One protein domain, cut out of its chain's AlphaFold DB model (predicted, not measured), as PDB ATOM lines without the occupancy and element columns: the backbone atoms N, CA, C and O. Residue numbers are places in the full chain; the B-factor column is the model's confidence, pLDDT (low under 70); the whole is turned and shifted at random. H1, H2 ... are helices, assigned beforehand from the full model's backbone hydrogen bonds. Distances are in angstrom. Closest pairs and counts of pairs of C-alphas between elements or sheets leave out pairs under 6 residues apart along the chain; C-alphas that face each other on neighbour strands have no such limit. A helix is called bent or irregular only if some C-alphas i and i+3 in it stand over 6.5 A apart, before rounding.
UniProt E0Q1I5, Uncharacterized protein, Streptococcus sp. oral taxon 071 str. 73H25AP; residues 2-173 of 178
ATOM      1  N   TYR A   2       6.508  -1.839 -40.856       69.81
ATOM      2  CA  TYR A   2       7.969  -1.739 -40.723       69.81
ATOM      3  C   TYR A   2       8.654  -0.685 -41.619       69.81
ATOM      4  O   TYR A   2       9.452   0.105 -41.126       69.81
ATOM      5  N   ILE A   3       8.270  -0.581 -42.898       73.69
ATOM      6  CA  ILE A   3       8.793   0.445 -43.830       73.69
ATOM      7  C   ILE A   3       8.680   1.857 -43.241       73.69
ATOM      8  O   ILE A   3       9.623   2.639 -43.310       73.69
ATOM      9  N   ARG A   4       7.535   2.164 -42.619       77.81
ATOM     10  CA  ARG A   4       7.276   3.470 -42.008       77.81
ATOM     11  C   ARG A   4       8.237   3.757 -40.852       77.81
ATOM     12  O   ARG A   4       8.704   4.881 -40.730       77.81
ATOM     13  N   LEU A   5       8.567   2.751 -40.041       76.12
ATOM     14  CA  LEU A   5       9.528   2.894 -38.941       76.12
ATOM     15  C   LEU A   5      10.939   3.194 -39.463       76.12
ATOM     16  O   LEU A   5      11.626   4.053 -38.913       76.12
ATOM     17  N   ILE A   6      11.346   2.551 -40.560       76.62
ATOM     18  CA  ILE A   6      12.629   2.835 -41.216       76.62
ATOM     19  C   ILE A   6      12.639   4.252 -41.811       76.62
ATOM     20  O   ILE A   6      13.612   4.990 -41.643       76.62
ATOM     21  N   GLU A   7      11.559   4.665 -42.481       80.31
ATOM     22  CA  GLU A   7      11.420   6.028 -43.010       80.31
ATOM     23  C   GLU A   7      11.503   7.079 -41.890       80.31
ATOM     24  O   GLU A   7      12.270   8.039 -41.995       80.31
ATOM     25  N   GLU A   8      10.769   6.874 -40.793       82.12
ATOM     26  CA  GLU A   8      10.803   7.734 -39.607       82.12
ATOM     27  C   GLU A   8      12.200   7.772 -38.977       82.12
ATOM     28  O   GLU A   8      12.684   8.852 -38.621       82.12
ATOM     29  N   SER A   9      12.888   6.630 -38.897       80.62
ATOM     30  CA  SER A   9      14.271   6.584 -38.429       80.62
ATOM     31  C   SER A   9      15.198   7.384 -39.332       80.62
ATOM     32  O   SER A   9      15.996   8.161 -38.825       80.62
ATOM     33  N   SER A  10      15.097   7.262 -40.655       83.50
ATOM     34  CA  SER A  10      15.955   8.035 -41.559       83.50
ATOM     35  C   SER A  10      15.721   9.544 -41.433       83.50
ATOM     36  O   SER A  10      16.674  10.329 -41.458       83.50
ATOM     37  N   ILE A  11      14.468   9.970 -41.238       85.44
ATOM     38  CA  ILE A  11      14.138  11.376 -40.968       85.44
ATOM     39  C   ILE A  11      14.798  11.839 -39.662       85.44
ATOM     40  O   ILE A  11      15.406  12.914 -39.635       85.44
ATOM     41  N   LYS A  12      14.730  11.026 -38.598       86.19
ATOM     42  CA  LYS A  12      15.400  11.311 -37.318       86.19
ATOM     43  C   LYS A  12      16.918  11.365 -37.481       86.19
ATOM     44  O   LYS A  12      17.518  12.358 -37.081       86.19
ATOM     45  N   THR A  13      17.529  10.383 -38.143       88.75
ATOM     46  CA  THR A  13      18.970  10.345 -38.438       88.75
ATOM     47  C   THR A  13      19.411  11.601 -39.185       88.75
ATOM     48  O   THR A  13      20.383  12.245 -38.790       88.75
ATOM     49  N   LYS A  14      18.664  12.019 -40.216       89.81
ATOM     50  CA  LYS A  14      18.929  13.270 -40.940       89.81
ATOM     51  C   LYS A  14      18.942  14.469 -39.996       89.81
ATOM     52  O   LYS A  14      19.858  15.287 -40.069       89.81
ATOM     53  N   LYS A  15      17.916  14.582 -39.151       90.62
ATOM     54  CA  LYS A  15      17.763  15.693 -38.211       90.62
ATOM     55  C   LYS A  15      18.914  15.724 -37.206       90.62
ATOM     56  O   LYS A  15      19.532  16.764 -37.043       90.62
ATOM     57  N   VAL A  16      19.266  14.578 -36.626       91.56
ATOM     58  CA  VAL A  16      20.380  14.452 -35.674       91.56
ATOM     59  C   VAL A  16      21.699  14.892 -36.308       91.56
ATOM     60  O   VAL A  16      22.397  15.726 -35.738       91.56
ATOM     61  N   ILE A  17      22.026  14.403 -37.511       91.56
ATOM     62  CA  ILE A  17      23.262  14.793 -38.210       91.56
ATOM     63  C   ILE A  17      23.286  16.309 -38.471       91.56
ATOM     64  O   ILE A  17      24.314  16.955 -38.263       91.56
ATOM     65  N   GLN A  18      22.161  16.884 -38.905       90.88
ATOM     66  CA  GLN A  18      22.021  18.318 -39.170       90.88
ATOM     67  C   GLN A  18      22.172  19.155 -37.888       90.88
ATOM     68  O   GLN A  18      22.912  20.138 -37.892       90.88
ATOM     69  N   ASP A  19      21.507  18.768 -36.801       92.12
ATOM     70  CA  ASP A  19      21.516  19.492 -35.528       92.12
ATOM     71  C   ASP A  19      22.919  19.482 -34.907       92.12
ATOM     72  O   ASP A  19      23.433  20.526 -34.494       92.12
ATOM     73  N   VAL A  20      23.586  18.323 -34.917       93.44
ATOM     74  CA  VAL A  20      24.965  18.189 -34.432       93.44
ATOM     75  C   VAL A  20      25.927  19.012 -35.289       93.44
ATOM     76  O   VAL A  20      26.790  19.705 -34.744       93.44
ATOM     77  N   TYR A  21      25.766  18.994 -36.616       91.94
ATOM     78  CA  TYR A  21      26.580  19.805 -37.520       91.94
ATOM     79  C   TYR A  21      26.412  21.303 -37.267       91.94
ATOM     80  O   TYR A  21      27.406  22.016 -37.138       91.94
ATOM     81  N   ASN A  22      25.171  21.775 -37.145       91.81
ATOM     82  CA  ASN A  22      24.872  23.182 -36.896       91.81
ATOM     83  C   ASN A  22      25.435  23.651 -35.545       91.81
ATOM     84  O   ASN A  22      25.925  24.772 -35.441       91.81
ATOM     85  N   LYS A  23      25.393  22.791 -34.519       94.94
ATOM     86  CA  LYS A  23      25.851  23.120 -33.163       94.94
ATOM     87  C   LYS A  23      27.373  23.088 -33.003       94.94
ATOM     88  O   LYS A  23      27.930  23.941 -32.320       94.94
ATOM     89  N   HIS A  24      28.044  22.092 -33.581       93.19
ATOM     90  CA  HIS A  24      29.472  21.838 -33.337       93.19
ATOM     91  C   HIS A  24      30.382  22.242 -34.506       93.19
ATOM     92  O   HIS A  24      31.606  22.281 -34.357       93.19
ATOM     93  N   GLY A  25      29.802  22.552 -35.666       90.06
ATOM     94  CA  GLY A  25      30.527  22.925 -36.871       90.06
ATOM     95  C   GLY A  25      31.251  21.753 -37.551       90.06
ATOM     96  O   GLY A  25      31.339  20.639 -37.023       90.06
ATOM     97  N   PRO A  26      31.835  21.995 -38.738       87.06
ATOM     98  CA  PRO A  26      32.390  20.948 -39.599       87.06
ATOM     99  C   PRO A  26      33.584  20.196 -39.002       87.06
ATOM    100  O   PRO A  26      33.844  19.072 -39.416       87.06
ATOM    101  N   LYS A  27      34.307  20.794 -38.047       88.38
ATOM    102  CA  LYS A  27      35.484  20.171 -37.425       88.38
ATOM    103  C   LYS A  27      35.120  19.140 -36.355       88.38
ATOM    104  O   LYS A  27      35.820  18.148 -36.220       88.38
ATOM    105  N   ASN A  28      34.029  19.362 -35.617       93.19
ATOM    106  CA  ASN A  28      33.736  18.606 -34.393       93.19
ATOM    107  C   ASN A  28      32.447  17.776 -34.463       93.19
ATOM    108  O   ASN A  28      32.193  16.982 -33.558       93.19
ATOM    109  N   TYR A  29      31.631  17.933 -35.513       93.38
ATOM    110  CA  TYR A  29      30.322  17.278 -35.580       93.38
ATOM    111  C   TYR A  29      30.397  15.746 -35.539       93.38
ATOM    112  O   TYR A  29      29.528  15.135 -34.938       93.38
ATOM    113  N   ILE A  30      31.426  15.119 -36.120       92.81
ATOM    114  CA  ILE A  30      31.559  13.652 -36.128       92.81
ATOM    115  C   ILE A  30      31.754  13.120 -34.709       92.81
ATOM    116  O   ILE A  30      31.002  12.256 -34.269       92.81
ATOM    117  N   LYS A  31      32.712  13.685 -33.963       92.94
ATOM    118  CA  LYS A  31      32.971  13.297 -32.570       92.94
ATOM    119  C   LYS A  31      31.735  13.509 -31.691       92.94
ATOM    120  O   LYS A  31      31.406  12.665 -30.863       92.94
ATOM    121  N   ALA A  32      31.037  14.629 -31.882       94.31
ATOM    122  CA  ALA A  32      29.803  14.916 -31.157       94.31
ATOM    123  C   ALA A  32      28.667  13.945 -31.529       94.31
ATOM    124  O   ALA A  32      27.961  13.476 -30.639       94.31
ATOM    125  N   LEU A  33      28.524  13.609 -32.815       93.62
ATOM    126  CA  LEU A  33      27.526  12.665 -33.320       93.62
ATOM    127  C   LEU A  33      27.759  11.273 -32.734       93.62
ATOM    128  O   LEU A  33      26.827  10.681 -32.204       93.62
ATOM    129  N   PHE A  34      29.001  10.795 -32.784       91.25
ATOM    130  CA  PHE A  34      29.411   9.515 -32.218       91.25
ATOM    131  C   PHE A  34      29.054   9.411 -30.733       91.25
ATOM    132  O   PHE A  34      28.310   8.520 -30.327       91.25
ATOM    133  N   ASN A  35      29.487  10.394 -29.934       90.06
ATOM    134  CA  ASN A  35      29.169  10.443 -28.509       90.06
ATOM    135  C   ASN A  35      27.658  10.472 -28.258       90.06
ATOM    136  O   ASN A  35      27.181   9.853 -27.311       90.06
ATOM    137  N   GLN A  36      26.895  11.203 -29.070       91.69
ATOM    138  CA  GLN A  36      25.452  11.291 -28.890       91.69
ATOM    139  C   GLN A  36      24.748   9.974 -29.228       91.69
ATOM    140  O   GLN A  36      23.831   9.600 -28.504       91.69
ATOM    141  N   VAL A  37      25.162   9.287 -30.297       90.25
ATOM    142  CA  VAL A  37      24.575   8.011 -30.725       90.25
ATOM    143  C   VAL A  37      24.850   6.916 -29.696       90.25
ATOM    144  O   VAL A  37      23.896   6.321 -29.203       90.25
ATOM    145  N   ASN A  38      26.108   6.730 -29.288       85.75
ATOM    146  CA  ASN A  38      26.481   5.650 -28.366       85.75
ATOM    147  C   ASN A  38      25.934   5.839 -26.947       85.75
ATOM    148  O   ASN A  38      25.679   4.871 -26.249       85.75
ATOM    149  N   ASN A  39      25.728   7.083 -26.508       85.19
ATOM    150  CA  ASN A  39      25.180   7.353 -25.178       85.19
ATOM    151  C   ASN A  39      23.653   7.535 -25.181       85.19
ATOM    152  O   ASN A  39      23.077   7.863 -24.141       85.19
ATOM    153  N   HIS A  40      22.978   7.391 -26.328       86.31
ATOM    154  CA  HIS A  40      21.534   7.618 -26.391       86.31
ATOM    155  C   HIS A  40      20.748   6.527 -25.664       86.31
ATOM    156  O   HIS A  40      19.784   6.845 -24.958       86.31
ATOM    157  N   SER A  41      21.196   5.274 -25.788       76.94
ATOM    158  CA  SER A  41      20.597   4.098 -25.147       76.94
ATOM    159  C   SER A  41      20.660   4.164 -23.616       76.94
ATOM    160  O   SER A  41      19.749   3.699 -22.940       76.94
ATOM    161  N   LEU A  42      21.647   4.872 -23.052       81.38
ATOM    162  CA  LEU A  42      21.734   5.134 -21.606       81.38
ATOM    163  C   LEU A  42      20.602   6.026 -21.067       81.38
ATOM    164  O   LEU A  42      20.396   6.105 -19.858       81.38
ATOM    165  N   ARG A  43      19.900   6.753 -21.944       83.94
ATOM    166  CA  ARG A  43      18.846   7.714 -21.567       83.94
ATOM    167  C   ARG A  43      17.473   7.335 -22.104       83.94
ATOM    168  O   ARG A  43      16.468   7.805 -21.582       83.94
ATOM    169  N   THR A  44      17.439   6.536 -23.164       80.81
ATOM    170  CA  THR A  44      16.227   6.203 -23.914       80.81
ATOM    171  C   THR A  44      16.263   4.728 -24.276       80.81
ATOM    172  O   THR A  44      17.279   4.240 -24.747       80.81
ATOM    173  N   LEU A  45      15.135   4.026 -24.163       80.00
ATOM    174  CA  LEU A  45      15.007   2.615 -24.566       80.00
ATOM    175  C   LEU A  45      14.924   2.421 -26.096       80.00
ATOM    176  O   LEU A  45      14.312   1.473 -26.579       80.00
ATOM    177  N   SER A  46      15.481   3.346 -26.879       76.56
ATOM    178  CA  SER A  46      15.460   3.295 -28.340       76.56
ATOM    179  C   SER A  46      16.763   3.838 -28.919       76.56
ATOM    180  O   SER A  46      17.242   4.861 -28.418       76.56
ATOM    181  N   PRO A  47      17.296   3.243 -29.999       80.62
ATOM    182  CA  PRO A  47      18.481   3.765 -30.667       80.62
ATOM    183  C   PRO A  47      18.189   5.115 -31.333       80.62
ATOM    184  O   PRO A  47      17.088   5.370 -31.828       80.62
ATOM    185  N   LEU A  48      19.196   5.992 -31.367       86.50
ATOM    186  CA  LEU A  48      19.083   7.296 -32.033       86.50
ATOM    187  C   LEU A  48      19.150   7.165 -33.561       86.50
ATOM    188  O   LEU A  48      18.504   7.911 -34.298       86.50
ATOM    189  N   VAL A  49      19.974   6.225 -34.017       87.75
ATOM    190  CA  VAL A  49      20.204   5.842 -35.409       87.75
ATOM    191  C   VAL A  49      20.221   4.319 -35.431       87.75
ATOM    192  O   VAL A  49      20.906   3.730 -34.603       87.75
ATOM    193  N   LEU A  50      19.454   3.698 -36.330       85.25
ATOM    194  CA  LEU A  50      19.289   2.240 -36.332       85.25
ATOM    195  C   LEU A  50      20.560   1.495 -36.744       85.25
ATOM    196  O   LEU A  50      20.893   0.506 -36.107       85.25
ATOM    197  N   ASP A  51      21.239   1.954 -37.799       90.56
ATOM    198  CA  ASP A  51      22.490   1.370 -38.290       90.56
ATOM    199  C   ASP A  51      23.145   2.194 -39.415       90.56
ATOM    200  O   ASP A  51      22.633   3.232 -39.857       90.56
ATOM    201  N   GLU A  52      24.310   1.722 -39.868       91.69
ATOM    202  CA  GLU A  52      25.094   2.295 -40.966       91.69
ATOM    203  C   GLU A  52      24.342   2.329 -42.306       91.69
ATOM    204  O   GLU A  52      24.515   3.273 -43.086       91.69
ATOM    205  N   GLU A  53      23.463   1.359 -42.577       88.88
ATOM    206  CA  GLU A  53      22.655   1.338 -43.800       88.88
ATOM    207  C   GLU A  53      21.685   2.526 -43.829       88.88
ATOM    208  O   GLU A  53      21.562   3.217 -44.851       88.88
ATOM    209  N   ILE A  54      21.052   2.846 -42.696       88.56
ATOM    210  CA  ILE A  54      20.195   4.035 -42.600       88.56
ATOM    211  C   ILE A  54      20.996   5.311 -42.857       88.56
ATOM    212  O   ILE A  54      20.517   6.193 -43.582       88.56
ATOM    213  N   ILE A  55      22.227   5.425 -42.351       90.12
ATOM    214  CA  ILE A  55      23.115   6.563 -42.657       90.12
ATOM    215  C   ILE A  55      23.399   6.627 -44.169       90.12
ATOM    216  O   ILE A  55      23.288   7.698 -44.788       90.12
ATOM    217  N   ALA A  56      23.696   5.482 -44.790       88.44
ATOM    218  CA  ALA A  56      23.967   5.357 -46.219       88.44
ATOM    219  C   ALA A  56      22.771   5.787 -47.087       88.44
ATOM    220  O   ALA A  56      22.941   6.485 -48.097       88.44
ATOM    221  N   LEU A  57      21.548   5.445 -46.680       84.56
ATOM    222  CA  LEU A  57      20.311   5.787 -47.389       84.56
ATOM    223  C   LEU A  57      19.869   7.237 -47.151       84.56
ATOM    224  O   LEU A  57      19.315   7.872 -48.054       84.56
ATOM    225  N   THR A  58      20.159   7.795 -45.976       84.69
ATOM    226  CA  THR A  58      19.637   9.095 -45.538       84.69
ATOM    227  C   THR A  58      20.108  10.251 -46.423       84.69
ATOM    228  O   THR A  58      21.285  10.392 -46.754       84.69
ATOM    229  N   ASN A  59      19.199  11.148 -46.808       81.19
ATOM    230  CA  ASN A  59      19.564  12.355 -47.550       81.19
ATOM    231  C   ASN A  59      20.062  13.460 -46.604       81.19
ATOM    232  O   ASN A  59      19.273  14.254 -46.086       81.19
ATOM    233  N   ILE A  60      21.379  13.522 -46.411       80.12
ATOM    234  CA  ILE A  60      22.029  14.521 -45.561       80.12
ATOM    235  C   ILE A  60      22.128  15.885 -46.276       80.12
ATOM    236  O   ILE A  60      22.872  16.074 -47.236       80.12
ATOM    237  N   SER A  61      21.321  16.842 -45.823       71.00
ATOM    238  CA  SER A  61      21.469  18.284 -46.087       71.00
ATOM    239  C   SER A  61      22.219  18.886 -44.886       71.00
ATOM    240  O   SER A  61      22.135  18.276 -43.822       71.00
ATOM    241  N   PRO A  62      23.012  19.971 -45.009       65.38
ATOM    242  CA  PRO A  62      23.280  20.827 -46.165       65.38
ATOM    243  C   PRO A  62      24.578  20.441 -46.905       65.38
ATOM    244  O   PRO A  62      25.115  21.219 -47.692       65.38
ATOM    245  N   PHE A  63      25.122  19.252 -46.641       81.62
ATOM    246  CA  PHE A  63      26.419  18.828 -47.162       81.62
ATOM    247  C   PHE A  63      26.442  18.791 -48.698       81.62
ATOM    248  O   PHE A  63      25.658  18.078 -49.328       81.62
ATOM    249  N   LYS A  64      27.388  19.526 -49.307       80.38
ATOM    250  CA  LYS A  64      27.594  19.540 -50.768       80.38
ATOM    251  C   LYS A  64      28.050  18.172 -51.290       80.38
ATOM    252  O   LYS A  64      27.512  17.687 -52.279       80.38
ATOM    253  N   ASN A  65      29.005  17.526 -50.609       86.56
ATOM    254  CA  ASN A  65      29.517  16.202 -50.981       86.56
ATOM    255  C   ASN A  65      28.941  15.103 -50.076       86.56
ATOM    256  O   ASN A  65      29.605  14.596 -49.174       86.56
ATOM    257  N   LYS A  66      27.683  14.737 -50.331       86.38
ATOM    258  CA  LYS A  66      26.924  13.795 -49.495       86.38
ATOM    259  C   LYS A  66      27.571  12.413 -49.398       86.38
ATOM    260  O   LYS A  66      27.582  11.833 -48.322       86.38
ATOM    261  N   ALA A  67      28.093  11.881 -50.506       87.06
ATOM    262  CA  ALA A  67      28.697  10.548 -50.522       87.06
ATOM    263  C   ALA A  67      29.965  10.502 -49.661       87.06
ATOM    264  O   ALA A  67      30.081   9.643 -48.791       87.06
ATOM    265  N   ARG A  68      30.867  11.479 -49.839       89.19
ATOM    266  CA  ARG A  68      32.081  11.587 -49.023       89.19
ATOM    267  C   ARG A  68      31.745  11.779 -47.549       89.19
ATOM    268  O   ARG A  68      32.318  11.093 -46.722       89.19
ATOM    269  N   THR A  69      30.795  12.657 -47.229       90.25
ATOM    270  CA  THR A  69      30.389  12.884 -45.836       90.25
ATOM    271  C   THR A  69      29.853  11.614 -45.178       90.25
ATOM    272  O   THR A  69      30.261  11.311 -44.065       90.25
ATOM    273  N   LYS A  70      28.985  10.847 -45.853       91.25
ATOM    274  CA  LYS A  70      28.488   9.569 -45.316       91.25
ATOM    275  C   LYS A  70      29.617   8.581 -45.058       91.25
ATOM    276  O   LYS A  70      29.642   7.988 -43.988       91.25
ATOM    277  N   ARG A  71      30.545   8.458 -46.014       92.56
ATOM    278  CA  ARG A  71      31.716   7.591 -45.880       92.56
ATOM    279  C   ARG A  71      32.542   7.984 -44.657       92.56
ATOM    280  O   ARG A  71      32.759   7.152 -43.797       92.56
ATOM    281  N   THR A  72      32.871   9.268 -44.514       92.69
ATOM    282  CA  THR A  72      33.642   9.759 -43.364       92.69
ATOM    283  C   THR A  72      32.924   9.535 -42.032       92.69
ATOM    284  O   THR A  72      33.580   9.222 -41.044       92.69
ATOM    285  N   ILE A  73      31.593   9.689 -41.981       93.00
ATOM    286  CA  ILE A  73      30.819   9.350 -40.780       93.00
ATOM    287  C   ILE A  73      31.006   7.861 -40.473       93.00
ATOM    288  O   ILE A  73      31.521   7.551 -39.408       93.00
ATOM    289  N   ILE A  74      30.663   6.967 -41.402       93.56
ATOM    290  CA  ILE A  74      30.716   5.510 -41.190       93.56
ATOM    291  C   ILE A  74      32.133   5.037 -40.833       93.56
ATOM    292  O   ILE A  74      32.290   4.350 -39.834       93.56
ATOM    293  N   GLU A  75      33.164   5.481 -41.555       93.69
ATOM    294  CA  GLU A  75      34.572   5.179 -41.240       93.69
ATOM    295  C   GLU A  75      34.933   5.600 -39.810       93.69
ATOM    296  O   GLU A  75      35.607   4.870 -39.096       93.69
ATOM    297  N   SER A  76      34.446   6.756 -39.348       92.19
ATOM    298  CA  SER A  76      34.724   7.210 -37.980       92.19
ATOM    299  C   SER A  76      34.049   6.334 -36.921       92.19
ATOM    300  O   SER A  76      34.620   6.131 -35.853       92.19
ATOM    301  N   PHE A  77      32.846   5.823 -37.203       91.44
ATOM    302  CA  PHE A  77      32.176   4.849 -36.339       91.44
ATOM    303  C   PHE A  77      32.942   3.517 -36.343       91.44
ATOM    304  O   PHE A  77      33.272   3.012 -35.274       91.44
ATOM    305  N   GLN A  78      33.311   2.997 -37.514       92.62
ATOM    306  CA  GLN A  78      34.021   1.722 -37.652       92.62
ATOM    307  C   GLN A  78      35.426   1.737 -37.034       92.62
ATOM    308  O   GLN A  78      35.761   0.808 -36.310       92.62
ATOM    309  N   ASN A  79      36.211   2.805 -37.216       91.00
ATOM    310  CA  ASN A  79      37.548   2.922 -36.611       91.00
ATOM    311  C   ASN A  79      37.495   2.812 -35.080       91.00
ATOM    312  O   ASN A  79      38.363   2.205 -34.466       91.00
ATOM    313  N   SER A  80      36.444   3.354 -34.455       85.88
ATOM    314  CA  SER A  80      36.278   3.209 -33.007       85.88
ATOM    315  C   SER A  80      36.015   1.759 -32.590       85.88
ATOM    316  O   SER A  80      36.414   1.357 -31.504       85.88
ATOM    317  N   GLU A  81      35.374   0.951 -33.436       88.12
ATOM    318  CA  GLU A  81      35.150  -0.463 -33.127       88.12
ATOM    319  C   GLU A  81      36.462  -1.244 -33.126       88.12
ATOM    320  O   GLU A  81      36.632  -2.155 -32.321       88.12
ATOM    321  N   GLU A  82      37.397  -0.872 -34.003       83.56
ATOM    322  CA  GLU A  82      38.746  -1.438 -34.023       83.56
ATOM    323  C   GLU A  82      39.507  -1.059 -32.745       83.56
ATOM    324  O   GLU A  82      40.084  -1.933 -32.096       83.56
ATOM    325  N   ASP A  83      39.426   0.211 -32.330       84.88
ATOM    326  CA  ASP A  83      40.103   0.725 -31.132       84.88
ATOM    327  C   ASP A  83      39.611   0.060 -29.832       84.88
ATOM    328  O   ASP A  83      40.410  -0.216 -28.933       84.88
ATOM    329  N   TYR A  84      38.304  -0.200 -29.716       83.12
ATOM    330  CA  TYR A  84      37.691  -0.766 -28.504       83.12
ATOM    331  C   TYR A  84      37.386  -2.268 -28.603       83.12
ATOM    332  O   TYR A  84      36.956  -2.862 -27.617       83.12
ATOM    333  N   SER A  85      37.619  -2.895 -29.764       83.56
ATOM    334  CA  SER A  85      37.246  -4.292 -30.053       83.56
ATOM    335  C   SER A  85      35.768  -4.617 -29.773       83.56
ATOM    336  O   SER A  85      35.413  -5.760 -29.487       83.56
ATOM    337  N   GLU A  86      34.897  -3.612 -29.870       85.19
ATOM    338  CA  GLU A  86      33.463  -3.706 -29.606       85.19
ATOM    339  C   GLU A  86      32.686  -2.910 -30.656       85.19
ATOM    340  O   GLU A  86      33.084  -1.816 -31.055       85.19
ATOM    341  N   LYS A  87      31.555  -3.450 -31.120       86.44
ATOM    342  CA  LYS A  87      30.717  -2.755 -32.101       86.44
ATOM    343  C   LYS A  87      29.992  -1.584 -31.464       86.44
ATOM    344  O   LYS A  87      29.394  -1.713 -30.401       86.44
ATOM    345  N   ASN A  88      29.963  -0.461 -32.173       88.44
ATOM    346  CA  ASN A  88      29.090   0.642 -31.799       88.44
ATOM    347  C   ASN A  88      27.629   0.314 -32.162       88.44
ATOM    348  O   ASN A  88      27.355  -0.576 -32.968       88.44
ATOM    349  N   GLU A  89      26.692   1.091 -31.614       86.19
ATOM    350  CA  GLU A  89      25.243   0.914 -31.814       86.19
ATOM    351  C   GLU A  89      24.848   0.831 -33.299       86.19
ATOM    352  O   GLU A  89      24.000   0.029 -33.684       86.19
ATOM    353  N   THR A  90      25.494   1.618 -34.167       89.44
ATOM    354  CA  THR A  90      25.180   1.603 -35.603       89.44
ATOM    355  C   THR A  90      25.765   0.401 -36.342       89.44
ATOM    356  O   THR A  90      25.217  -0.016 -37.364       89.44
ATOM    357  N   GLY A  91      26.842  -0.183 -35.818       90.50
ATOM    358  CA  GLY A  91      27.490  -1.372 -36.360       90.50
ATOM    359  C   GLY A  91      26.791  -2.686 -36.027       90.50
ATOM    360  O   GLY A  91      27.066  -3.706 -36.661       90.50
ATOM    361  N   LEU A  92      25.845  -2.665 -35.083       89.62
ATOM    362  CA  LEU A  92      25.008  -3.820 -34.756       89.62
ATOM    363  C   LEU A  92      24.053  -4.200 -35.896       89.62
ATOM    364  O   LEU A  92      23.627  -5.349 -35.955       89.62
ATOM    365  N   MET A  93      23.759  -3.280 -36.825       90.56
ATOM    366  CA  MET A  93      22.859  -3.517 -37.965       90.56
ATOM    367  C   MET A  93      21.449  -3.953 -37.527       90.56
ATOM    368  O   MET A  93      20.892  -4.927 -38.037       90.56
ATOM    369  N   ILE A  94      20.845  -3.222 -36.584       86.50
ATOM    370  CA  ILE A  94      19.556  -3.585 -35.966       86.50
ATOM    371  C   ILE A  94      18.434  -3.767 -36.999       86.50
ATOM    372  O   ILE A  94      17.623  -4.686 -36.861       86.50
ATOM    373  N   THR A  95      18.399  -2.970 -38.074       84.81
ATOM    374  CA  THR A  95      17.406  -3.132 -39.158       84.81
ATOM    375  C   THR A  95      17.502  -4.522 -39.806       84.81
ATOM    376  O   THR A  95      16.495  -5.103 -40.217       84.81
ATOM    377  N   TRP A  96      18.700  -5.104 -39.858       86.56
ATOM    378  CA  TRP A  96      18.934  -6.434 -40.414       86.56
ATOM    379  C   TRP A  96      18.616  -7.556 -39.426       86.56
ATOM    380  O   TRP A  96      18.109  -8.598 -39.833       86.56
ATOM    381  N   HIS A  97      18.827  -7.363 -38.125       87.44
ATOM    382  CA  HIS A  97      18.338  -8.328 -37.132       87.44
ATOM    383  C   HIS A  97      16.818  -8.401 -37.114       87.44
ATOM    384  O   HIS A  97      16.249  -9.491 -37.112       87.44
ATOM    385  N   VAL A  98      16.151  -7.248 -37.178       83.56
ATOM    386  CA  VAL A  98      14.688  -7.196 -37.250       83.56
ATOM    387  C   VAL A  98      14.179  -7.910 -38.513       83.56
ATOM    388  O   VAL A  98      13.188  -8.633 -38.437       83.56
ATOM    389  N   ARG A  99      14.894  -7.807 -39.646       80.94
ATOM    390  CA  ARG A  99      14.629  -8.609 -40.861       80.94
ATOM    391  C   ARG A  99      14.604 -10.095 -40.601       80.94
ATOM    392  O   ARG A  99      13.650 -10.762 -40.992       80.94
ATOM    393  N   ASP A 100      15.673 -10.600 -40.009       83.06
ATOM    394  CA  ASP A 100      15.857 -12.030 -39.811       83.06
ATOM    395  C   ASP A 100      14.778 -12.584 -38.869       83.06
ATOM    396  O   ASP A 100      14.216 -13.646 -39.135       83.06
ATOM    397  N   ILE A 101      14.391 -11.808 -37.852       85.94
ATOM    398  CA  ILE A 101      13.284 -12.143 -36.949       85.94
ATOM    399  C   ILE A 101      11.941 -12.191 -37.695       85.94
ATOM    400  O   ILE A 101      11.189 -13.151 -37.534       85.94
ATOM    401  N   PHE A 102      11.620 -11.192 -38.525       81.81
ATOM    402  CA  PHE A 102      10.366 -11.199 -39.289       81.81
ATOM    403  C   PHE A 102      10.288 -12.365 -40.279       81.81
ATOM    404  O   PHE A 102       9.226 -12.973 -40.405       81.81
ATOM    405  N   LYS A 103      11.401 -12.714 -40.936       80.31
ATOM    406  CA  LYS A 103      11.472 -13.899 -41.803       80.31
ATOM    407  C   LYS A 103      11.184 -15.178 -41.025       80.31
ATOM    408  O   LYS A 103      10.342 -15.960 -41.450       80.31
ATOM    409  N   LEU A 104      11.806 -15.340 -39.856       83.25
ATOM    410  CA  LEU A 104      11.568 -16.491 -38.986       83.25
ATOM    411  C   LEU A 104      10.098 -16.585 -38.550       83.25
ATOM    412  O   LEU A 104       9.516 -17.672 -38.546       83.25
ATOM    413  N   PHE A 105       9.478 -15.453 -38.203       83.44
ATOM    414  CA  PHE A 105       8.050 -15.416 -37.889       83.44
ATOM    415  C   PHE A 105       7.194 -15.853 -39.078       83.44
ATOM    416  O   PHE A 105       6.279 -16.652 -38.894       83.44
ATOM    417  N   TYR A 106       7.493 -15.371 -40.285       80.62
ATOM    418  CA  TYR A 106       6.750 -15.755 -41.483       80.62
ATOM    419  C   TYR A 106       6.893 -17.249 -41.802       80.62
ATOM    420  O   TYR A 106       5.892 -17.934 -41.991       80.62
ATOM    421  N   GLU A 107       8.116 -17.780 -41.775       80.62
ATOM    422  CA  GLU A 107       8.375 -19.216 -41.947       80.62
ATOM    423  C   GLU A 107       7.600 -20.053 -40.918       80.62
ATOM    424  O   GLU A 107       7.001 -21.072 -41.260       80.62
ATOM    425  N   SER A 108       7.534 -19.582 -39.670       81.25
ATOM    426  CA  SER A 108       6.765 -20.242 -38.609       81.25
ATOM    427  C   SER A 108       5.259 -20.253 -38.894       81.25
ATOM    428  O   SER A 108       4.587 -21.239 -38.586       81.25
ATOM    429  N   LEU A 109       4.715 -19.186 -39.492       83.69
ATOM    430  CA  LEU A 109       3.306 -19.121 -39.894       83.69
ATOM    431  C   LEU A 109       2.991 -20.086 -41.041       83.69
ATOM    432  O   LEU A 109       1.948 -20.735 -41.006       83.69
ATOM    433  N   GLU A 110       3.879 -20.214 -42.027       83.62
ATOM    434  CA  GLU A 110       3.688 -21.167 -43.129       83.62
ATOM    435  C   GLU A 110       3.720 -22.617 -42.627       83.62
ATOM    436  O   GLU A 110       2.835 -23.403 -42.971       83.62
ATOM    437  N   VAL A 111       4.644 -22.949 -41.719       82.56
ATOM    438  CA  VAL A 111       4.657 -24.263 -41.051       82.56
ATOM    439  C   VAL A 111       3.356 -24.505 -40.283       82.56
ATOM    440  O   VAL A 111       2.784 -25.592 -40.370       82.56
ATOM    441  N   ALA A 112       2.860 -23.504 -39.551       83.94
ATOM    442  CA  ALA A 112       1.600 -23.620 -38.822       83.94
ATOM    443  C   ALA A 112       0.383 -23.761 -39.751       83.94
ATOM    444  O   ALA A 112      -0.592 -24.416 -39.390       83.94
ATOM    445  N   ARG A 113       0.423 -23.177 -40.953       84.31
ATOM    446  CA  ARG A 113      -0.632 -23.338 -41.963       84.31
ATOM    447  C   ARG A 113      -0.665 -24.761 -42.518       84.31
ATOM    448  O   ARG A 113      -1.746 -25.301 -42.720       84.31
ATOM    449  N   GLU A 114       0.500 -25.353 -42.757       86.50
ATOM    450  CA  GLU A 114       0.616 -26.717 -43.277       86.50
ATOM    451  C   GLU A 114       0.288 -27.773 -42.212       86.50
ATOM    452  O   GLU A 114      -0.411 -28.744 -42.494       86.50
ATOM    453  N   LYS A 115       0.790 -27.590 -40.984       84.00
ATOM    454  CA  LYS A 115       0.766 -28.626 -39.939       84.00
ATOM    455  C   LYS A 115      -0.247 -28.361 -38.819       84.00
ATOM    456  O   LYS A 115      -0.560 -29.271 -38.062       84.00
ATOM    457  N   GLY A 116      -0.803 -27.154 -38.738       82.69
ATOM    458  CA  GLY A 116      -1.639 -26.689 -37.629       82.69
ATOM    459  C   GLY A 116      -0.843 -25.914 -36.570       82.69
ATOM    460  O   GLY A 116       0.388 -25.873 -36.577       82.69
ATOM    461  N   LEU A 117      -1.546 -25.274 -35.631       80.31
ATOM    462  CA  LEU A 117      -0.913 -24.586 -34.499       80.31
ATOM    463  C   LEU A 117      -0.321 -25.602 -33.512       80.31
ATOM    464  O   LEU A 117      -0.954 -26.604 -33.193       80.31
ATOM    465  N   GLY A 118       0.868 -25.312 -32.981       73.19
ATOM    466  CA  GLY A 118       1.519 -26.127 -31.953       73.19
ATOM    467  C   GLY A 118       2.950 -26.527 -32.305       73.19
ATOM    468  O   GLY A 118       3.494 -26.157 -33.346       73.19
ATOM    469  N   CYS A 119       3.581 -27.282 -31.407       72.06
ATOM    470  CA  CYS A 119       4.937 -27.778 -31.609       72.06
ATOM    471  C   CYS A 119       4.915 -29.044 -32.469       72.06
ATOM    472  O   CYS A 119       4.536 -30.115 -32.001       72.06
ATOM    473  N   HIS A 120       5.371 -28.924 -33.712       70.00
ATOM    474  CA  HIS A 120       5.483 -30.047 -34.635       70.00
ATOM    475  C   HIS A 120       6.922 -30.546 -34.654       70.00
ATOM    476  O   HIS A 120       7.809 -29.899 -35.212       70.00
ATOM    477  N   LYS A 121       7.161 -31.701 -34.032       69.94
ATOM    478  CA  LYS A 121       8.444 -32.390 -34.143       69.94
ATOM    479  C   LYS A 121       8.400 -33.292 -35.367       69.94
ATOM    480  O   LYS A 121       7.613 -34.231 -35.415       69.94
ATOM    481  N   ASP A 122       9.248 -33.006 -36.346       68.25
ATOM    482  CA  ASP A 122       9.492 -33.946 -37.433       68.25
ATOM    483  C   ASP A 122      10.156 -35.204 -36.853       68.25
ATOM    484  O   ASP A 122      11.116 -35.097 -36.084       68.25
ATOM    485  N   THR A 123       9.648 -36.390 -37.184       65.56
ATOM    486  CA  THR A 123      10.181 -37.673 -36.690       65.56
ATOM    487  C   THR A 123      11.615 -37.923 -37.153       65.56
ATOM    488  O   THR A 123      12.321 -38.727 -36.544       65.56
ATOM    489  N   THR A 124      12.067 -37.197 -38.177       65.06
ATOM    490  CA  THR A 124      13.443 -37.231 -38.685       65.06
ATOM    491  C   THR A 124      14.356 -36.164 -38.072       65.06
ATOM    492  O   THR A 124      15.580 -36.280 -38.159       65.06
ATOM    493  N   SER A 125      13.798 -35.143 -37.410       65.25
ATOM    494  CA  SER A 125      14.594 -34.052 -36.848       65.25
ATOM    495  C   SER A 125      15.156 -34.428 -35.478       65.25
ATOM    496  O   SER A 125      14.449 -34.539 -34.471       65.25
ATOM    497  N   THR A 126      16.470 -34.626 -35.445       65.56
ATOM    498  CA  THR A 126      17.232 -35.012 -34.252       65.56
ATOM    499  C   THR A 126      17.700 -33.819 -33.418       65.56
ATOM    500  O   THR A 126      18.177 -34.017 -32.303       65.56
ATOM    501  N   HIS A 127      17.540 -32.584 -33.911       61.03
ATOM    502  CA  HIS A 127      18.118 -31.386 -33.296       61.03
ATOM    503  C   HIS A 127      17.121 -30.230 -33.190       61.03
ATOM    504  O   HIS A 127      16.300 -29.995 -34.073       61.03
ATOM    505  N   THR A 128      17.232 -29.470 -32.097       66.31
ATOM    506  CA  THR A 128      16.583 -28.159 -31.962       66.31
ATOM    507  C   THR A 128      17.560 -27.089 -32.429       66.31
ATOM    508  O   THR A 128      18.675 -27.006 -31.915       66.31
ATOM    509  N   TYR A 129      17.150 -26.265 -33.391       68.00
ATOM    510  CA  TYR A 129      17.984 -25.184 -33.906       68.00
ATOM    511  C   TYR A 129      17.748 -23.909 -33.099       68.00
ATOM    512  O   TYR A 129      16.646 -23.363 -33.072       68.00
ATOM    513  N   LYS A 130      18.799 -23.417 -32.440       78.12
ATOM    514  CA  LYS A 130      18.796 -22.085 -31.834       78.12
ATOM    515  C   LYS A 130      18.998 -21.054 -32.941       78.12
ATOM    516  O   LYS A 130      20.035 -21.065 -33.599       78.12
ATOM    517  N   HIS A 131      18.045 -20.141 -33.116       80.31
ATOM    518  CA  HIS A 131      18.264 -18.977 -33.968       80.31
ATOM    519  C   HIS A 131      19.238 -18.022 -33.269       80.31
ATOM    520  O   HIS A 131      19.004 -17.599 -32.135       80.31
ATOM    521  N   VAL A 132      20.349 -17.714 -33.929       83.81
ATOM    522  CA  VAL A 132      21.362 -16.776 -33.438       83.81
ATOM    523  C   VAL A 132      21.356 -15.580 -34.372       83.81
ATOM    524  O   VAL A 132      21.481 -15.744 -35.587       83.81
ATOM    525  N   LEU A 133      21.196 -14.384 -33.806       83.31
ATOM    526  CA  LEU A 133      21.306 -13.152 -34.575       83.31
ATOM    527  C   LEU A 133      22.705 -13.066 -35.182       83.31
ATOM    528  O   LEU A 133      23.705 -13.269 -34.494       83.31
ATOM    529  N   LYS A 134      22.756 -12.803 -36.486       86.25
ATOM    530  CA  LYS A 134      24.011 -12.775 -37.233       86.25
ATOM    531  C   LYS A 134      24.884 -11.632 -36.758       86.25
ATOM    532  O   LYS A 134      24.402 -10.523 -36.539       86.25
ATOM    533  N   ASP A 135      26.178 -11.892 -36.699       88.75
ATOM    534  CA  ASP A 135      27.146 -10.818 -36.629       88.75
ATOM    535  C   ASP A 135      27.407 -10.257 -38.036       88.75
ATOM    536  O   ASP A 135      27.489 -11.018 -39.001       88.75
ATOM    537  N   TYR A 136      27.523  -8.932 -38.163       90.38
ATOM    538  CA  TYR A 136      27.788  -8.253 -39.438       90.38
ATOM    539  C   TYR A 136      29.200  -7.642 -39.455       90.38
ATOM    540  O   TYR A 136      29.395  -6.553 -38.905       90.38
ATOM    541  N   PRO A 137      30.209  -8.314 -40.045       90.81
ATOM    542  CA  PRO A 137      31.578  -7.799 -40.102       90.81
ATOM    543  C   PRO A 137      31.679  -6.484 -40.885       90.81
ATOM    544  O   PRO A 137      30.872  -6.224 -41.780       90.81
ATOM    545  N   SER A 138      32.704  -5.671 -40.602       90.31
ATOM    546  CA  SER A 138      32.964  -4.402 -41.309       90.31
ATOM    547  C   SER A 138      33.014  -4.579 -42.830       90.31
ATOM    548  O   SER A 138      32.330  -3.859 -43.551       90.31
ATOM    549  N   GLY A 139      33.713  -5.605 -43.331       90.69
ATOM    550  CA  GLY A 139      33.775  -5.903 -44.767       90.69
ATOM    551  C   GLY A 139      32.403  -6.138 -45.414       90.69
ATOM    552  O   GLY A 139      32.152  -5.667 -46.521       90.69
ATOM    553  N   TYR A 140      31.482  -6.803 -44.709       91.50
ATOM    554  CA  TYR A 140      30.121  -7.027 -45.202       91.50
ATOM    555  C   TYR A 140      29.300  -5.729 -45.215       91.50
ATOM    556  O   TYR A 140      28.679  -5.403 -46.228       91.50
ATOM    557  N   ARG A 141      29.351  -4.949 -44.126       92.62
ATOM    558  CA  ARG A 141      28.682  -3.637 -44.032       92.62
ATOM    559  C   ARG A 141      29.187  -2.660 -45.098       92.62
ATOM    560  O   ARG A 141      28.392  -1.959 -45.722       92.62
ATOM    561  N   ASN A 142      30.488  -2.680 -45.380       92.81
ATOM    562  CA  ASN A 142      31.110  -1.839 -46.402       92.81
ATOM    563  C   ASN A 142      30.628  -2.180 -47.814       92.81
ATOM    564  O   ASN A 142      30.380  -1.271 -48.606       92.81
ATOM    565  N   ASN A 143      30.407  -3.460 -48.122       91.19
ATOM    566  CA  ASN A 143      29.815  -3.851 -49.403       91.19
ATOM    567  C   ASN A 143      28.400  -3.275 -49.567       91.19
ATOM    568  O   ASN A 143      28.109  -2.667 -50.599       91.19
ATOM    569  N   ILE A 144      27.557  -3.381 -48.530       87.12
ATOM    570  CA  ILE A 144      26.207  -2.787 -48.523       87.12
ATOM    571  C   ILE A 144      26.290  -1.274 -48.754       87.12
ATOM    572  O   ILE A 144      25.587  -0.720 -49.605       87.12
ATOM    573  N   PHE A 145      27.177  -0.593 -48.025       89.44
ATOM    574  CA  PHE A 145      27.386   0.841 -48.176       89.44
ATOM    575  C   PHE A 145      27.764   1.221 -49.616       89.44
ATOM    576  O   PHE A 145      27.138   2.108 -50.208       89.44
ATOM    577  N   GLU A 146      28.749   0.544 -50.207       89.44
ATOM    578  CA  GLU A 146      29.216   0.840 -51.562       89.44
ATOM    579  C   GLU A 146      28.135   0.585 -52.623       89.44
ATOM    580  O   GLU A 146      27.990   1.382 -53.557       89.44
ATOM    581  N   GLU A 147      27.311  -0.452 -52.471       87.44
ATOM    582  CA  GLU A 147      26.147  -0.683 -53.338       87.44
ATOM    583  C   GLU A 147      25.123   0.463 -53.256       87.44
ATOM    584  O   GLU A 147      24.628   0.962 -54.280       87.44
ATOM    585  N   ILE A 148      24.835   0.951 -52.047       85.25
ATOM    586  CA  ILE A 148      23.889   2.054 -51.813       85.25
ATOM    587  C   ILE A 148      24.413   3.382 -52.375       85.25
ATOM    588  O   ILE A 148      23.621   4.214 -52.851       85.25
ATOM    589  N   ILE A 149      25.729   3.601 -52.322       83.00
ATOM    590  CA  ILE A 149      26.382   4.784 -52.889       83.00
ATOM    591  C   ILE A 149      26.415   4.715 -54.419       83.00
ATOM    592  O   ILE A 149      26.065   5.711 -55.060       83.00
ATOM    593  N   LYS A 150      26.760   3.566 -55.016       81.62
ATOM    594  CA  LYS A 150      26.782   3.373 -56.481       81.62
ATOM    595  C   LYS A 150      25.402   3.541 -57.116       81.62
ATOM    596  O   LYS A 150      25.277   4.163 -58.166       81.62
ATOM    597  N   SER A 151      24.355   3.050 -56.457       75.00
ATOM    598  CA  SER A 151      22.963   3.162 -56.926       75.00
ATOM    599  C   SER A 151      22.358   4.571 -56.791       75.00
ATOM    600  O   SER A 151      21.210   4.807 -57.169       75.00
ATOM    601  N   ASN A 152      23.105   5.539 -56.250       65.81
ATOM    602  CA  ASN A 152      22.598   6.855 -55.877       65.81
ATOM    603  C   ASN A 152      22.568   7.841 -57.068       65.81
ATOM    604  O   ASN A 152      23.333   8.803 -57.117       65.81
ATOM    605  N   THR A 153      21.671   7.624 -58.034       55.44
ATOM    606  CA  THR A 153      21.399   8.574 -59.129       55.44
ATOM    607  C   THR A 153      20.367   9.640 -58.717       55.44
ATOM    608  O   THR A 153      19.573   9.450 -57.800       55.44
ATOM    609  N   ARG A 154      20.425  10.812 -59.365       51.44
ATOM    610  CA  ARG A 154      19.877  12.133 -58.965       51.44
ATOM    611  C   ARG A 154      18.396  12.244 -58.552       51.44
ATOM    612  O   ARG A 154      18.019  13.319 -58.092       51.44
ATOM    613  N   ASN A 155      17.561  11.214 -58.685       53.91
ATOM    614  CA  ASN A 155      16.124  11.317 -58.420       53.91
ATOM    615  C   ASN A 155      15.613  10.097 -57.645       53.91
ATOM    616  O   ASN A 155      15.572   8.996 -58.180       53.91
ATOM    617  N   GLN A 156      15.279  10.276 -56.365       55.41
ATOM    618  CA  GLN A 156      15.026   9.152 -55.458       55.41
ATOM    619  C   GLN A 156      13.957   9.507 -54.406       55.41
ATOM    620  O   GLN A 156      14.170   9.395 -53.195       55.41
ATOM    621  N   LYS A 157      12.779   9.962 -54.858       56.06
ATOM    622  CA  LYS A 157      11.568   9.922 -54.020       56.06
ATOM    623  C   LYS A 157      11.345   8.451 -53.636       56.06
ATOM    624  O   LYS A 157      11.386   7.597 -54.512       56.06
ATOM    625  N   ASN A 158      11.149   8.160 -52.349       66.62
ATOM    626  CA  ASN A 158      10.936   6.801 -51.822       66.62
ATOM    627  C   ASN A 158      12.158   5.848 -51.863       66.62
ATOM    628  O   ASN A 158      11.958   4.638 -51.841       66.62
ATOM    629  N   LYS A 159      13.416   6.334 -51.861       73.69
ATOM    630  CA  LYS A 159      14.625   5.464 -51.857       73.69
ATOM    631  C   LYS A 159      14.595   4.388 -50.775       73.69
ATOM    632  O   LYS A 159      14.804   3.217 -51.054       73.69
ATOM    633  N   ILE A 160      14.346   4.823 -49.543       74.12
ATOM    634  CA  ILE A 160      14.327   3.963 -48.358       74.12
ATOM    635  C   ILE A 160      13.233   2.919 -48.516       74.12
ATOM    636  O   ILE A 160      13.498   1.736 -48.386       74.12
ATOM    637  N   ARG A 161      12.031   3.344 -48.909       75.06
ATOM    638  CA  ARG A 161      10.922   2.440 -49.188       75.06
ATOM    639  C   ARG A 161      11.247   1.414 -50.266       75.06
ATOM    640  O   ARG A 161      10.991   0.243 -50.046       75.06
ATOM    641  N   ASN A 162      11.813   1.821 -51.398       77.62
ATOM    642  CA  ASN A 162      12.149   0.900 -52.487       77.62
ATOM    643  C   ASN A 162      13.258  -0.078 -52.081       77.62
ATOM    644  O   ASN A 162      13.182  -1.256 -52.414       77.62
ATOM    645  N   HIS A 163      14.263   0.402 -51.343       77.12
ATOM    646  CA  HIS A 163      15.328  -0.434 -50.791       77.12
ATOM    647  C   HIS A 163      14.766  -1.467 -49.815       77.12
ATOM    648  O   HIS A 163      15.004  -2.659 -49.972       77.12
ATOM    649  N   VAL A 164      13.927  -1.025 -48.876       71.06
ATOM    650  CA  VAL A 164      13.256  -1.919 -47.930       71.06
ATOM    651  C   VAL A 164      12.339  -2.891 -48.663       71.06
ATOM    652  O   VAL A 164      12.399  -4.065 -48.365       71.06
ATOM    653  N   LEU A 165      11.555  -2.478 -49.661       72.75
ATOM    654  CA  LEU A 165      10.698  -3.396 -50.428       72.75
ATOM    655  C   LEU A 165      11.488  -4.426 -51.246       72.75
ATOM    656  O   LEU A 165      11.005  -5.530 -51.471       72.75
ATOM    657  N   LYS A 166      12.692  -4.086 -51.712       75.94
ATOM    658  CA  LYS A 166      13.568  -5.042 -52.397       75.94
ATOM    659  C   LYS A 166      14.103  -6.086 -51.415       75.94
ATOM    660  O   LYS A 166      14.095  -7.276 -51.714       75.94
ATOM    661  N   GLU A 167      14.573  -5.634 -50.257       67.69
ATOM    662  CA  GLU A 167      15.192  -6.498 -49.251       67.69
ATOM    663  C   GLU A 167      14.156  -7.228 -48.369       67.69
ATOM    664  O   GLU A 167      14.418  -8.302 -47.825       67.69
ATOM    665  N   PHE A 168      12.954  -6.680 -48.261       62.47
ATOM    666  CA  PHE A 168      11.819  -7.160 -47.477       62.47
ATOM    667  C   PHE A 168      10.565  -7.063 -48.353       62.47
ATOM    668  O   PHE A 168       9.732  -6.172 -48.158       62.47
ATOM    669  N   PRO A 169      10.451  -7.910 -49.384       61.19
ATOM    670  CA  PRO A 169       9.303  -7.853 -50.268       61.19
ATOM    671  C   PRO A 169       8.035  -8.166 -49.474       61.19
ATOM    672  O   PRO A 169       7.960  -9.184 -48.795       61.19
ATOM    673  N   ASP A 170       7.019  -7.307 -49.601       55.25
ATOM    674  CA  ASP A 170       5.730  -7.444 -48.902       55.25
ATOM    675  C   ASP A 170       5.059  -8.808 -49.148       55.25
ATOM    676  O   ASP A 170       4.197  -9.198 -48.376       55.25
ATOM    677  N   LYS A 171       5.478  -9.570 -50.171       55.31
ATOM    678  CA  LYS A 171       5.057 -10.963 -50.402       55.31
ATOM    679  C   LYS A 171       5.316 -11.881 -49.195       55.31
ATOM    680  O   LYS A 171       4.546 -12.806 -48.984       55.31
ATOM    681  N   ASP A 172       6.352 -11.592 -48.403       49.50
ATOM    682  CA  ASP A 172       6.697 -12.307 -47.166       49.50
ATOM    683  C   ASP A 172       5.861 -11.792 -45.965       49.50
ATOM    684  O   ASP A 172       6.070 -12.185 -44.825       49.50
ATOM    685  N   LEU A 173       4.938 -10.851 -46.195       48.94
ATOM    686  CA  LEU A 173       3.987 -10.292 -45.223       48.94
ATOM    687  C   LEU A 173       2.536 -10.330 -45.746       48.94
ATOM    688  O   LEU A 173       1.614  -9.928 -45.035       48.94
TER     689      LEU A 173
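This is residues 2 to 173 of the 178 residues of an uncharacterized protein of Streptococcus sp. oral taxon 071 str. 73H25AP (UniProt E0Q1I5). A helical body has one long arm: in the body the bent H1 folds back on itself, and its arm H1a crosses short H2, which lies side by side with H3 and H6 in a triangle. H5 runs out from the body, an unnamed stretch comes back from its far end, and residues 121 to 130 stick out. The printed part has 172 residues with seven named helices, H1 to H7 in order, and no named strand: all helix. It is only just loose, close to compact, with a radius of gyration of the C-alphas of 18.8 A, spanning 63 by 39 by 30 A.

H1, residues 2 to 38, was assigned as one helix by its hydrogen bonds but is bent, with C-alphas 23 and 26 9.4 A apart. Its arms are H1a, residues 2 to 23, 31.5 A from C-alpha 2 at (7.969, -1.739, -40.723), and H1b, residues 26 to 38, irregular, with C-alphas 27 and 30 7.7 A apart. H2 is residues 52 to 57, H3 66 to 84 at 27.7 A, H4 89 to 92, H5 94 to 115 at 31.6 A, H6 138 to 150, and H7 159 to 167, ending at C-alpha 167 (15.192, -6.498, -49.251).

H1a and H1b touch, opposite ways at a steep tilt of 45 degrees; their closest C-alphas, Tyr 21 and Tyr 29, are 4.9 A apart. Residues 6 to 13 of H1a touch H2 about perpendicular, at 87 degrees, closest at C-alphas Ser 10 and Ile 54, 5.9 A. H2 and H3 form a helical hairpin, closest at C-alphas Ala 56 and Lys 70, 6.2 A. H6 touches H2 at C-alphas Ala 56 and Phe 145, 6.0 A, the closest pair. Residues 3 to 7 of H1a touch H7, closest at C-alphas Ile 3 and Arg 161, 6.1 A. H4 only just touches H3, with 3 pairs of C-alphas within 8 A, the closest Gln 78 and Gly 91, 7.3 A. H5 touches no helix. Each O i to N i+4 pair is within hydrogen-bond range in H1a, H2, H5, H6 and H7, against 7 of 9 in H1b and 14 of 15 in H3; H4 is too short for one.

The C-alphas farthest apart, Gly 25 and Thr 123, are 63.9 A apart. The printed part has no cut; the links H1 to H2 and H5 to H6 are long. Mean pLDDT of the printed part is 82.0; residues 2, 62, 121 to 129, 152 to 158 and 167 to 173 are under 70.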